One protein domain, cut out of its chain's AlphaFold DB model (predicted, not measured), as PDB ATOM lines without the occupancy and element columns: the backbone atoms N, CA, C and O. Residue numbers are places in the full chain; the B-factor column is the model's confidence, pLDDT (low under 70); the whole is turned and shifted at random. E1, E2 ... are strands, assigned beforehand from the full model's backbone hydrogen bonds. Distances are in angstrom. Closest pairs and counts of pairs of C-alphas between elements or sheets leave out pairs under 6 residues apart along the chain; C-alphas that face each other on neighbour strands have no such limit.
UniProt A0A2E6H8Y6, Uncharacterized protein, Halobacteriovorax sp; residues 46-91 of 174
ATOM      1  N   PRO A  46      80.582  95.838   7.891       74.38
ATOM      2  CA  PRO A  46      79.732  96.079   6.733       74.38
ATOM      3  C   PRO A  46      78.786  94.896   6.497       74.38
ATOM      4  O   PRO A  46      78.990  93.789   6.988       74.38
ATOM      5  N   ASN A  47      77.735  95.112   5.714       77.00
ATOM      6  CA  ASN A  47      76.805  94.047   5.357       77.00
ATOM      7  C   ASN A  47      77.505  93.014   4.455       77.00
ATOM      8  O   ASN A  47      77.793  93.298   3.293       77.00
ATOM      9  N   MET A  48      77.798  91.821   4.967       75.50
ATOM     10  CA  MET A  48      78.559  90.802   4.239       75.50
ATOM     11  C   MET A  48      77.648  89.800   3.519       75.50
ATOM     12  O   MET A  48      76.579  89.427   3.993       75.50
ATOM     13  N   SER A  49      78.092  89.321   2.360       74.88
ATOM     14  CA  SER A  49      77.524  88.173   1.659       74.88
ATOM     15  C   SER A  49      77.882  86.861   2.379       74.88
ATOM     16  O   SER A  49      78.861  86.816   3.128       74.88
ATOM     17  N   PRO A  50      77.205  85.739   2.056       71.81
ATOM     18  CA  PRO A  50      77.574  84.412   2.568       71.81
ATOM     19  C   PRO A  50      79.015  83.980   2.247       71.81
ATOM     20  O   PRO A  50      79.540  83.054   2.850       71.81
ATOM     21  N   THR A  51      79.661  84.642   1.285       74.56
ATOM     22  CA  THR A  51      81.051  84.394   0.878       74.56
ATOM     23  C   THR A  51      82.064  85.289   1.599       74.56
ATOM     24  O   THR A  51      83.233  85.301   1.216       74.56
ATOM     25  N   GLY A  52      81.634  86.059   2.607       71.56
ATOM     26  CA  GLY A  52      82.498  86.948   3.387       71.56
ATOM     27  C   GLY A  52      82.965  88.190   2.622       71.56
ATOM     28  O   GLY A  52      84.011  88.748   2.937       71.56
ATOM     29  N   LYS A  53      82.232  88.614   1.584       73.56
ATOM     30  CA  LYS A  53      82.520  89.842   0.823       73.56
ATOM     31  C   LYS A  53      81.427  90.876   1.081       73.56
ATOM     32  O   LYS A  53      80.281  90.465   1.218       73.56
ATOM     33  N   PRO A  54      81.710  92.188   1.069       74.00
ATOM     34  CA  PRO A  54      80.656  93.191   1.175       74.00
ATOM     35  C   PRO A  54      79.571  92.951   0.122       74.00
ATOM     36  O   PRO A  54      79.854  92.807  -1.073       74.00
ATOM     37  N   MET A  55      78.325  92.855   0.574       76.00
ATOM     38  CA  MET A  55      77.175  92.707  -0.301       76.00
ATOM     39  C   MET A  55      77.060  93.961  -1.173       76.00
ATOM     40  O   MET A  55      77.241  95.079  -0.687       76.00
ATOM     41  N   ARG A  56      76.761  93.786  -2.465       76.00
ATOM     42  CA  ARG A  56      76.499  94.905  -3.383       76.00
ATOM     43  C   ARG A  56      75.132  95.515  -3.087       76.00
ATOM     44  O   ARG A  56      74.156  95.233  -3.773       76.00
ATOM     45  N   ASP A  57      75.074  96.308  -2.030       79.06
ATOM     46  CA  ASP A  57      73.884  97.026  -1.601       79.06
ATOM     47  C   ASP A  57      74.285  98.458  -1.244       79.06
ATOM     48  O   ASP A  57      74.735  98.713  -0.128       79.06
ATOM     49  N   ALA A  58      74.141  99.376  -2.210       75.50
ATOM     50  CA  ALA A  58      74.519 100.786  -2.062       75.50
ATOM     51  C   ALA A  58      73.876 101.433  -0.828       75.50
ATOM     52  O   ALA A  58      74.419 102.374  -0.262       75.50
ATOM     53  N   TYR A  59      72.723 100.928  -0.382       77.62
ATOM     54  CA  TYR A  59      72.031 101.492   0.765       77.62
ATOM     55  C   TYR A  59      72.732 101.232   2.098       77.62
ATOM     56  O   TYR A  59      72.453 101.954   3.047       77.62
ATOM     57  N   PHE A  60      73.607 100.224   2.177       80.50
ATOM     58  CA  PHE A  60      74.275  99.814   3.418       80.50
ATOM     59  C   PHE A  60      75.797  99.710   3.293       80.50
ATOM     60  O   PHE A  60      76.486  99.769   4.303       80.50
ATOM     61  N   ASN A  61      76.323  99.550   2.077       78.94
ATOM     62  CA  ASN A  61      77.745  99.393   1.809       78.94
ATOM     63  C   ASN A  61      78.190 100.267   0.643       78.94
ATOM     64  O   ASN A  61      77.499 100.371  -0.373       78.94
ATOM     65  N   GLU A  62      79.419 100.758   0.731       77.31
ATOM     66  CA  GLU A  62      80.156 101.197  -0.448       77.31
ATOM     67  C   GLU A  62      80.623  99.969  -1.235       77.31
ATOM     68  O   GLU A  62      81.021  98.949  -0.657       77.31
ATOM     69  N   TYR A  63      80.594 100.039  -2.563       75.69
ATOM     70  CA  TYR A  63      81.152  98.967  -3.378       75.69
ATOM     71  C   TYR A  63      81.854  99.486  -4.624       75.69
ATOM     72  O   TYR A  63      81.511 100.504  -5.219       75.69
ATOM     73  N   GLN A  64      82.858  98.724  -5.041       82.12
ATOM     74  CA  GLN A  64      83.610  98.985  -6.254       82.12
ATOM     75  C   GLN A  64      82.886  98.370  -7.461       82.12
ATOM     76  O   GLN A  64      82.665  97.148  -7.527       82.12
ATOM     77  N   GLU A  65      82.536  99.202  -8.442       83.56
ATOM     78  CA  GLU A  65      82.118  98.722  -9.756       83.56
ATOM     79  C   GLU A  65      83.308  98.218 -10.563       83.56
ATOM     80  O   GLU A  65      84.464  98.567 -10.303       83.56
ATOM     81  N   TRP A  66      83.014  97.347 -11.524       86.12
ATOM     82  CA  TRP A  66      84.007  96.783 -12.425       86.12
ATOM     83  C   TRP A  66      83.601  97.090 -13.857       86.12
ATOM     84  O   TRP A  66      82.512  96.718 -14.292       86.12
ATOM     85  N   ASP A  67      84.504  97.722 -14.596       85.56
ATOM     86  CA  ASP A  67      84.312  98.012 -16.005       85.56
ATOM     87  C   ASP A  67      84.608  96.760 -16.817       85.56
ATOM     88  O   ASP A  67      85.722  96.221 -16.812       85.56
ATOM     89  N   HIS A  68      83.597  96.295 -17.541       88.75
ATOM     90  CA  HIS A  68      83.704  95.127 -18.411       88.75
ATOM     91  C   HIS A  68      84.063  95.489 -19.857       88.75
ATOM     92  O   HIS A  68      84.447  94.602 -20.622       88.75
ATOM     93  N   TYR A  69      83.986  96.768 -20.228       90.88
ATOM     94  CA  TYR A  69      84.186  97.261 -21.590       90.88
ATOM     95  C   TYR A  69      85.208  98.403 -21.615       90.88
ATOM     96  O   TYR A  69      85.285  99.207 -20.693       90.88
ATOM     97  N   GLY A  70      86.039  98.445 -22.659       84.75
ATOM     98  CA  GLY A  70      86.998  99.532 -22.877       84.75
ATOM     99  C   GLY A  70      86.366 100.738 -23.575       84.75
ATOM    100  O   GLY A  70      85.231 100.667 -24.038       84.75
ATOM    101  N   ARG A  71      87.139 101.821 -23.750       84.25
ATOM    102  CA  ARG A  71      86.690 103.050 -24.445       84.25
ATOM    103  C   ARG A  71      86.099 102.803 -25.840       84.25
ATOM    104  O   ARG A  71      85.252 103.562 -26.280       84.25
ATOM    105  N   SER A  72      86.530 101.745 -26.524       85.75
ATOM    106  CA  SER A  72      86.034 101.367 -27.851       85.75
ATOM    107  C   SER A  72      84.783 100.471 -27.820       85.75
ATOM    108  O   SER A  72      84.463  99.854 -28.831       85.75
ATOM    109  N   GLY A  73      84.163 100.257 -26.653       85.31
ATOM    110  CA  GLY A  73      83.017  99.353 -26.469       85.31
ATOM    111  C   GLY A  73      83.347  97.855 -26.536       85.31
ATOM    112  O   GLY A  73      82.465  97.018 -26.372       85.31
ATOM    113  N   ARG A  74      84.615  97.471 -26.749       88.31
ATOM    114  CA  ARG A  74      85.035  96.058 -26.765       88.31
ATOM    115  C   ARG A  74      85.171  95.518 -25.345       88.31
ATOM    116  O   ARG A  74      85.721  96.194 -24.472       88.31
ATOM    117  N   ARG A  75      84.718  94.278 -25.129       90.25
ATOM    118  CA  ARG A  75      84.830  93.588 -23.837       90.25
ATOM    119  C   ARG A  75      86.298  93.412 -23.448       90.25
ATOM    120  O   ARG A  75      87.119  92.964 -24.247       90.25
ATOM    121  N   LEU A  76      86.627  93.752 -22.209       89.44
ATOM    122  CA  LEU A  76      87.971  93.613 -21.665       89.44
ATOM    123  C   LEU A  76      88.254  92.151 -21.304       89.44
ATOM    124  O   LEU A  76      87.416  91.472 -20.712       89.44
ATOM    125  N   LYS A  77      89.475  91.684 -21.594       88.50
ATOM    126  CA  LYS A  77      89.941  90.339 -21.202       88.50
ATOM    127  C   LYS A  77      89.925  90.136 -19.681       88.50
ATOM    128  O   LYS A  77      89.683  89.032 -19.209       88.50
ATOM    129  N   LYS A  78      90.184  91.201 -18.918       87.69
ATOM    130  CA  LYS A  78      90.024  91.252 -17.462       87.69
ATOM    131  C   LYS A  78      89.263  92.534 -17.109       87.69
ATOM    132  O   LYS A  78      89.679  93.590 -17.598       87.69
ATOM    133  N   PRO A  79      88.183  92.460 -16.309       87.44
ATOM    134  CA  PRO A  79      87.494  93.649 -15.824       87.44
ATOM    135  C   PRO A  79      88.465  94.570 -15.082       87.44
ATOM    136  O   PRO A  79      89.380  94.096 -14.403       87.44
ATOM    137  N   ARG A  80      88.287  95.880 -15.228       88.00
ATOM    138  CA  ARG A  80      89.089  96.899 -14.531       88.00
ATOM    139  C   ARG A  80      88.268  97.494 -13.395       88.00
ATOM    140  O   ARG A  80      87.045  97.450 -13.451       88.00
ATOM    141  N   LYS A  81      88.923  98.021 -12.358       88.31
ATOM    142  CA  LYS A  81      88.217  98.753 -11.298       88.31
ATOM    143  C   LYS A  81      87.582  99.997 -11.929       88.31
ATOM    144  O   LYS A  81      88.309 100.782 -12.530       88.31
ATOM    145  N   GLY A  82      86.260 100.099 -11.838       83.81
ATOM    146  CA  GLY A  82      85.478 101.234 -12.321       83.81
ATOM    147  C   GLY A  82      85.294 102.291 -11.233       83.81
ATOM    148  O   GLY A  82      86.193 102.535 -10.424       83.81
ATOM    149  N   GLN A  83      84.112 102.896 -11.173       83.19
ATOM    150  CA  GLN A  83      83.768 103.874 -10.144       83.19
ATOM    151  C   GLN A  83      83.500 103.203  -8.785       83.19
ATOM    152  O   GLN A  83      82.934 102.110  -8.705       83.19
ATOM    153  N   MET A  84      83.926 103.853  -7.700       80.00
ATOM    154  CA  MET A  84      83.468 103.502  -6.357       80.00
ATOM    155  C   MET A  84      82.079 104.105  -6.166       80.00
ATOM    156  O   MET A  84      81.912 105.318  -6.281       80.00
ATOM    157  N   VAL A  85      81.085 103.257  -5.919       75.31
ATOM    158  CA  VAL A  85      79.730 103.701  -5.597       75.31
ATOM    159  C   VAL A  85      79.696 103.954  -4.093       75.31
ATOM    160  O   VAL A  85      79.864 102.992  -3.333       75.31
ATOM    161  N   PRO A  86      79.537 105.217  -3.656       63.31
ATOM    162  CA  PRO A  86      79.465 105.530  -2.241       63.31
ATOM    163  C   PRO A  86      78.220 104.879  -1.645       63.31
ATOM    164  O   PRO A  86      77.147 104.857  -2.255       63.31
ATOM    165  N   GLY A  87      78.389 104.325  -0.454       65.12
ATOM    166  CA  GLY A  87      77.290 103.809   0.339       65.12
ATOM    167  C   GLY A  87      76.514 104.964   0.961       65.12
ATOM    168  O   GLY A  87      77.056 106.033   1.221       65.12
ATOM    169  N   VAL A  88      75.232 104.748   1.227       62.75
ATOM    170  CA  VAL A  88      74.351 105.772   1.807       62.75
ATOM    171  C   VAL A  88      74.388 105.768   3.353       62.75
ATOM    172  O   VAL A  88      73.648 106.506   4.000       62.75
ATOM    173  N   SER A  89      75.211 104.919   3.978       60.75
ATOM    174  CA  SER A  89      74.984 104.444   5.350       60.75
ATOM    175  C   SER A  89      76.101 104.759   6.340       60.75
ATOM    176  O   SER A  89      77.260 104.420   6.114       60.75
ATOM    177  N   ASP A  90      75.698 105.271   7.503       64.44
ATOM    178  CA  ASP A  90      76.394 105.078   8.779       64.44
ATOM    179  C   ASP A  90      76.455 103.565   9.085       64.44
ATOM    180  O   ASP A  90      75.486 102.841   8.827       64.44
ATOM    181  N   VAL A  91      77.586 103.063   9.588       70.56
ATOM    182  CA  VAL A  91      77.871 101.617   9.737       70.56
ATOM    183  C   VAL A  91      76.828 100.918  10.622       70.56
ATOM    184  O   VAL A  91      76.572  99.724  10.451       70.56
TER     185      VAL A  91
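AT A GLANCE: This is residues 46 to 91 of the 174 residues of an uncharacterized protein of Halobacteriovorax sp (UniProt A0A2E6H8Y6). With little regular structure, this is one long hairpin, strand E1 and a bent E2, with a loop of residues 46 to 62 folded back on itself at the hairpin's open end. The printed part has 46 residues and no named helix; E1 then E2 form an antiparallel sheet, class all strand, though only 18 residues are in named elements. It is loose, radius of gyration of the C-alphas 13.0 A, and flat, spanning 38 by 22 by 10 A.

IN THESE COORDINATES: Start at C-alpha 46, (79.732, 96.079, 6.733), and pass residues 46 to 62 to reach E1, residues 63 to 69, 18.5 A long, which begins at C-alpha 63, (81.152, 98.967, -3.378). E2, residues 75 to 85, spans 21.5 A and ends at (79.730, 103.701, -5.597).

HOW THE PARTS SIT: E1 and E2 form an antiparallel hairpin at 148 degrees, joined by a tight link of 5 residues. Look for N 63 and O 85, 3.1 A apart, and N 76 and O 68, 2.8 A, both within hydrogen-bond range. E2 bends by 98 degrees at residue 78.

THE WHOLE: The C-alphas farthest apart, Ser 72 and Val 91, are 38.5 A apart. The printed part has no cut; residues 86 to 90 of this model have pLDDT under 70.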